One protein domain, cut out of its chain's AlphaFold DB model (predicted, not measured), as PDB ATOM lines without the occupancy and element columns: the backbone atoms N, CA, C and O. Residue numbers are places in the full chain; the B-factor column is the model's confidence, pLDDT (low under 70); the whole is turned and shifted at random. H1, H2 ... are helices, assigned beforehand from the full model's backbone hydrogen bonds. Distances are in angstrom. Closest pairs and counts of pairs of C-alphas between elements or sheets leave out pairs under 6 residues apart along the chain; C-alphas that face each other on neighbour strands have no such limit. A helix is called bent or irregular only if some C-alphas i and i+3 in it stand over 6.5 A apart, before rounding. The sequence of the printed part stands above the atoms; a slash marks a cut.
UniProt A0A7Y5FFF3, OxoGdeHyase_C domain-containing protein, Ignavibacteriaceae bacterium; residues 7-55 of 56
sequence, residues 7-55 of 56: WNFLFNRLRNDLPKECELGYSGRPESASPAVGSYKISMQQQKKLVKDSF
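What this domain is: This is residues 7 to 55 of the 56 residues of the protein "OxoGdeHyase_C domain-containing protein" of Ignavibacteriaceae bacterium (UniProt A0A7Y5FFF3). Two helices, H1 and H2, lie well separated in a loose, flat shape and run in much the same direction, with no contact between them. A winding link, residues 18 to 39, turns back after H1, crosses the space between the helices and loops round to the beginning of H2. The printed part has 49 residues, with H1 then H2 and no named strand; the class is all helix. It is loose, with a radius of gyration of the C-alphas of 14.0 A and spans of 40 by 24 by 10 A.

Where its parts are: H1, residues 7 to 17, begins with C-alpha 7 at (108.434, 112.310, 121.164) and is 14.7 A long from first to last C-alpha. It is irregular: C-alphas 9 and 12 are 7.0 A apart. H2, residues 40 to 53, is 19.9 A long and ends with C-alpha 53 at (123.798, 117.909, 120.933).

How they stand to each other: H1 and H2 are apart, with no C-alpha of one within 8 A of the other. In H2 every O i to N i+4 pair is within hydrogen-bond range; in H1, 5 of 7 are.

The domain as a whole: The C-alphas farthest apart, of Lys 20 and Ser 39, are 40.9 A apart. The link from H1 to H2 is long, 22 residues, and residues 16 to 22 stand free. The printed part has no cut, and no printed residue is under 70 in pLDDT.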
ATOM      1  N   TRP A   7     108.395 110.856 120.971       90.56
ATOM      2  CA  TRP A   7     108.434 112.310 121.164       90.56
ATOM      3  C   TRP A   7     107.047 112.956 121.068       90.56
ATOM      4  O   TRP A   7     106.570 113.511 122.051       90.56
ATOM      5  N   ASN A   8     106.342 112.788 119.944       88.31
ATOM      6  CA  ASN A   8     105.011 113.379 119.751       88.31
ATOM      7  C   ASN A   8     103.954 112.862 120.744       88.31
ATOM      8  O   ASN A   8     103.009 113.574 121.071       88.31
ATOM      9  N   PHE A   9     104.113 111.633 121.240       90.88
ATOM     10  CA  PHE A   9     103.198 111.043 122.219       90.88
ATOM     11  C   PHE A   9     103.444 111.568 123.640       90.88
ATOM     12  O   PHE A   9     102.496 111.824 124.384       90.88
ATOM     13  N   LEU A  10     104.712 111.725 124.025       91.19
ATOM     14  CA  LEU A  10     105.109 112.121 125.374       91.19
ATOM     15  C   LEU A  10     105.211 113.633 125.553       91.19
ATOM     16  O   LEU A  10     105.039 114.088 126.677       91.19
ATOM     17  N   PHE A  11     105.440 114.412 124.493       89.56
ATOM     18  CA  PHE A  11     105.682 115.854 124.583       89.56
ATOM     19  C   PHE A  11     104.616 116.585 125.404       89.56
ATOM     20  O   PHE A  11     104.944 117.282 126.358       89.56
ATOM     21  N   ASN A  12     103.335 116.365 125.094       88.00
ATOM     22  CA  ASN A  12     102.236 117.013 125.812       88.00
ATOM     23  C   ASN A  12     102.131 116.557 127.275       88.00
ATOM     24  O   ASN A  12     101.768 117.352 128.131       88.00
ATOM     25  N   ARG A  13     102.451 115.290 127.569       92.31
ATOM     26  CA  ARG A  13     102.410 114.748 128.937       92.31
ATOM     27  C   ARG A  13     103.547 115.323 129.771       92.31
ATOM     28  O   ARG A  13     103.298 115.934 130.797       92.31
ATOM     29  N   LEU A  14     104.771 115.242 129.252       90.44
ATOM     30  CA  LEU A  14     105.962 115.794 129.891       90.44
ATOM     31  C   LEU A  14     105.828 117.302 130.112       90.44
ATOM     32  O   LEU A  14     106.132 117.782 131.192       90.44
ATOM     33  N   ARG A  15     105.309 118.051 129.134       88.88
ATOM     34  CA  ARG A  15     105.065 119.490 129.290       88.88
ATOM     35  C   ARG A  15     104.074 119.814 130.415       88.88
ATOM     36  O   ARG A  15     104.210 120.860 131.035       88.88
ATOM     37  N   ASN A  16     103.084 118.956 130.652       89.19
ATOM     38  CA  ASN A  16     102.108 119.147 131.726       89.19
ATOM     39  C   ASN A  16     102.656 118.728 133.097       89.19
ATOM     40  O   ASN A  16     102.286 119.332 134.100       89.19
ATOM     41  N   ASP A  17     103.514 117.708 133.127       92.12
ATOM     42  CA  ASP A  17     104.079 117.153 134.360       92.12
ATOM     43  C   ASP A  17     105.315 117.935 134.851       92.12
ATOM     44  O   ASP A  17     105.662 117.873 136.031       92.12
ATOM     45  N   LEU A  18     105.996 118.668 133.962       91.06
ATOM     46  CA  LEU A  18     107.186 119.451 134.299       91.06
ATOM     47  C   LEU A  18     106.837 120.775 135.012       91.06
ATOM     48  O   LEU A  18     105.841 121.423 134.675       91.06
ATOM     49  N   PRO A  19     107.679 121.228 135.964       91.44
ATOM     50  CA  PRO A  19     107.571 122.562 136.551       91.44
ATOM     51  C   PRO A  19     107.636 123.659 135.483       91.44
ATOM     52  O   PRO A  19     108.320 123.508 134.471       91.44
ATOM     53  N   LYS A  20     106.972 124.796 135.721       86.75
ATOM     54  CA  LYS A  20     106.897 125.905 134.747       86.75
ATOM     55  C   LYS A  20     108.254 126.543 134.457       86.75
ATOM     56  O   LYS A  20     108.422 127.180 133.423       86.75
ATOM     57  N   GLU A  21     109.195 126.389 135.377       90.38
ATOM     58  CA  GLU A  21     110.565 126.880 135.302       90.38
ATOM     59  C   GLU A  21     111.475 125.950 134.482       90.38
ATOM     60  O   GLU A  21     112.618 126.304 134.199       90.38
ATOM     61  N   CYS A  22     110.995 124.756 134.114       88.75
ATOM     62  CA  CYS A  22     111.755 123.776 133.353       88.75
ATOM     63  C   CYS A  22     111.400 123.855 131.862       88.75
ATOM     64  O   CYS A  22     110.260 123.620 131.460       88.75
ATOM     65  N   GLU A  23     112.393 124.154 131.025       87.25
ATOM     66  CA  GLU A  23     112.231 124.115 129.573       87.25
ATOM     67  C   GLU A  23     112.468 122.700 129.032       87.25
ATOM     68  O   GLU A  23     113.517 122.091 129.236       87.25
ATOM     69  N   LEU A  24     111.481 122.172 128.303       89.19
ATOM     70  CA  LEU A  24     111.583 120.876 127.639       89.19
ATOM     71  C   LEU A  24     112.201 121.038 126.241       89.19
ATOM     72  O   LEU A  24     111.526 121.456 125.299       89.19
ATOM     73  N   GLY A  25     113.475 120.669 126.107       87.00
ATOM     74  CA  GLY A  25     114.190 120.616 124.830       87.00
ATOM     75  C   GLY A  25     114.026 119.285 124.085       87.00
ATOM     76  O   GLY A  25     113.714 118.250 124.675       87.00
ATOM     77  N   TYR A  26     114.275 119.300 122.774       89.38
ATOM     78  CA  TYR A  26     114.366 118.095 121.947       89.38
ATOM     79  C   TYR A  26     115.816 117.857 121.524       89.38
ATOM     80  O   TYR A  26     116.405 118.700 120.849       89.38
ATOM     81  N   SER A  27     116.361 116.684 121.847       88.62
ATOM     82  CA  SER A  27     117.629 116.216 121.287       88.62
ATOM     83  C   SER A  27     117.414 114.882 120.584       88.62
ATOM     84  O   SER A  27     117.142 113.851 121.200       88.62
ATOM     85  N   GLY A  28     117.457 114.909 119.255       87.19
ATOM     86  CA  GLY A  28     117.148 113.752 118.431       87.19
ATOM     87  C   GLY A  28     117.396 114.000 116.948       87.19
ATOM     88  O   GLY A  28     117.779 115.089 116.526       87.19
ATOM     89  N   ARG A  29     117.192 112.970 116.116       88.12
ATOM     90  CA  ARG A  29     117.343 113.116 114.657       88.12
ATOM     91  C   ARG A  29     116.246 114.045 114.110       88.12
ATOM     92  O   ARG A  29     115.124 113.964 114.618       88.12
ATOM     93  N   PRO A  30     116.518 114.853 113.069       85.69
ATOM     94  CA  PRO A  30     115.483 115.653 112.415       85.69
ATOM     95  C   PRO A  30     114.384 114.763 111.822       85.69
ATOM     96  O   PRO A  30     114.532 113.536 111.740       85.69
ATOM     97  N   GLU A  31     113.268 115.374 111.440       85.69
ATOM     98  CA  GLU A  31     112.174 114.677 110.768       85.69
ATOM     99  C   GLU A  31     112.647 113.995 109.482       85.69
ATOM    100  O   GLU A  31     113.511 114.487 108.756       85.69
ATOM    101  N   SER A  32     112.098 112.817 109.217       86.06
ATOM    102  CA  SER A  32     112.387 112.066 108.003       86.06
ATOM    103  C   SER A  32     111.208 111.171 107.666       86.06
ATOM    104  O   SER A  32     110.542 110.649 108.560       86.06
ATOM    105  N   ALA A  33     110.966 110.971 106.372       82.94
ATOM    106  CA  ALA A  33     110.001 109.985 105.902       82.94
ATOM    107  C   ALA A  33     110.491 108.545 106.144       82.94
ATOM    108  O   ALA A  33     109.687 107.638 106.325       82.94
ATOM    109  N   SER A  34     111.812 108.326 106.164       82.69
ATOM    110  CA  SER A  34     112.415 107.006 106.370       82.69
ATOM    111  C   SER A  34     112.922 106.831 107.810       82.69
ATOM    112  O   SER A  34     113.426 107.792 108.395       82.69
ATOM    113  N   PRO A  35     112.864 105.613 108.389       73.81
ATOM    114  CA  PRO A  35     113.337 105.371 109.758       73.81
ATOM    115  C   PRO A  35     114.825 105.686 109.965       73.81
ATOM    116  O   PRO A  35     115.234 106.158 111.029       73.81
ATOM    117  N   ALA A  36     115.637 105.448 108.933       79.00
ATOM    118  CA  ALA A  36     117.067 105.708 108.923       79.00
ATOM    119  C   ALA A  36     117.549 106.064 107.512       79.00
ATOM    120  O   ALA A  36     116.917 105.727 106.513       79.00
ATOM    121  N   VAL A  37     118.703 106.728 107.440       83.81
ATOM    122  CA  VAL A  37     119.423 106.932 106.180       83.81
ATOM    123  C   VAL A  37     120.005 105.602 105.693       83.81
ATOM    124  O   VAL A  37     120.586 104.858 106.479       83.81
ATOM    125  N   GLY A  38     119.893 105.316 104.392       85.31
ATOM    126  CA  GLY A  38     120.395 104.064 103.804       85.31
ATOM    127  C   GLY A  38     121.925 103.934 103.791       85.31
ATOM    128  O   GLY A  38     122.456 102.847 103.599       85.31
ATOM    129  N   SER A  39     122.652 105.031 104.026       89.31
ATOM    130  CA  SER A  39     124.112 105.027 104.128       89.31
ATOM    131  C   SER A  39     124.570 104.906 105.580       89.31
ATOM    132  O   SER A  39     124.332 105.797 106.402       89.31
ATOM    133  N   TYR A  40     125.322 103.843 105.873       87.75
ATOM    134  CA  TYR A  40     125.912 103.606 107.191       87.75
ATOM    135  C   TYR A  40     126.773 104.784 107.676       87.75
ATOM    136  O   TYR A  40     126.647 105.230 108.817       87.75
ATOM    137  N   LYS A  41     127.603 105.351 106.790       90.00
ATOM    138  CA  LYS A  41     128.487 106.481 107.118       90.00
ATOM    139  C   LYS A  41     127.695 107.710 107.575       90.00
ATOM    140  O   LYS A  41     128.072 108.342 108.559       90.00
ATOM    141  N   ILE A  42     126.587 108.016 106.898       87.44
ATOM    142  CA  ILE A  42     125.716 109.147 107.249       87.44
ATOM    143  C   ILE A  42     124.987 108.866 108.571       87.44
ATOM    144  O   ILE A  42     124.926 109.744 109.430       87.44
ATOM    145  N   SER A  43     124.508 107.636 108.787       85.62
ATOM    146  CA  SER A  43     123.856 107.240 110.047       85.62
ATOM    147  C   SER A  43     124.797 107.428 111.243       85.62
ATOM    148  O   SER A  43     124.411 108.001 112.263       85.62
ATOM    149  N   MET A  44     126.068 107.044 111.092       90.38
ATOM    150  CA  MET A  44     127.089 107.241 112.123       90.38
ATOM    151  C   MET A  44     127.378 108.717 112.414       90.38
ATOM    152  O   MET A  44     127.559 109.088 113.574       90.38
ATOM    153  N   GLN A  45     127.411 109.571 111.389       89.94
ATOM    154  CA  GLN A  45     127.579 111.016 111.571       89.94
ATOM    155  C   GLN A  45     126.391 111.630 112.320       89.94
ATOM    156  O   GLN A  45     126.597 112.383 113.272       89.94
ATOM    157  N   GLN A  46     125.161 111.262 111.947       88.12
ATOM    158  CA  GLN A  46     123.948 111.704 112.640       88.12
ATOM    159  C   GLN A  46     123.942 111.260 114.104       88.12
ATOM    160  O   GLN A  46     123.594 112.052 114.976       88.12
ATOM    161  N   GLN A  47     124.373 110.028 114.390       88.69
ATOM    162  CA  GLN A  47     124.436 109.519 115.757       88.69
ATOM    163  C   GLN A  47     125.454 110.281 116.613       88.69
ATOM    164  O   GLN A  47     125.140 110.670 117.732       88.69
ATOM    165  N   LYS A  48     126.657 110.539 116.085       90.81
ATOM    166  CA  LYS A  48     127.676 111.327 116.800       90.81
ATOM    167  C   LYS A  48     127.202 112.752 117.078       90.81
ATOM    168  O   LYS A  48     127.419 113.255 118.177       90.81
ATOM    169  N   LYS A  49     126.545 113.385 116.099       88.62
ATOM    170  CA  LYS A  49     125.966 114.723 116.264       88.62
ATOM    171  C   LYS A  49     124.893 114.735 117.353       88.62
ATOM    172  O   LYS A  49     124.967 115.570 118.238       88.62
ATOM    173  N   LEU A  50     123.975 113.771 117.330       88.69
ATOM    174  CA  LEU A  50     122.909 113.641 118.325       88.69
ATOM    175  C   LEU A  50     123.450 113.522 119.752       88.69
ATOM    176  O   LEU A  50     122.984 114.226 120.640       88.69
ATOM    177  N   VAL A  51     124.456 112.668 119.965       90.12
ATOM    178  CA  VAL A  51     125.081 112.520 121.287       90.12
ATOM    179  C   VAL A  51     125.698 113.844 121.725       90.12
ATOM    180  O   VAL A  51     125.454 114.274 122.842       90.12
ATOM    181  N   LYS A  52     126.435 114.529 120.843       89.00
ATOM    182  CA  LYS A  52     127.027 115.836 121.161       89.00
ATOM    183  C   LYS A  52     125.965 116.884 121.510       89.00
ATOM    184  O   LYS A  52     126.136 117.609 122.478       89.00
ATOM    185  N   ASP A  53     124.886 116.947 120.737       86.56
ATOM    186  CA  ASP A  53     123.798 117.909 120.933       86.56
ATOM    187  C   ASP A  53     122.969 117.614 122.202       86.56
ATOM    188  O   ASP A  53     122.213 118.468 122.636       86.56
ATOM    189  N   SER A  54     123.074 116.421 122.803       85.50
ATOM    190  CA  SER A  54     122.367 116.071 124.051       85.50
ATOM    191  C   SER A  54     123.058 116.584 125.321       85.50
ATOM    192  O   SER A  54     122.444 116.573 126.383       85.50
ATOM    193  N   PHE A  55     124.332 116.978 125.228       84.44
ATOM    194  CA  PHE A  55     125.150 117.427 126.363       84.44
ATOM    195  C   PHE A  55     125.572 118.903 126.266       84.44
ATOM    196  O   PHE A  55     126.409 119.336 127.057       84.44
TER     197      PHE A  55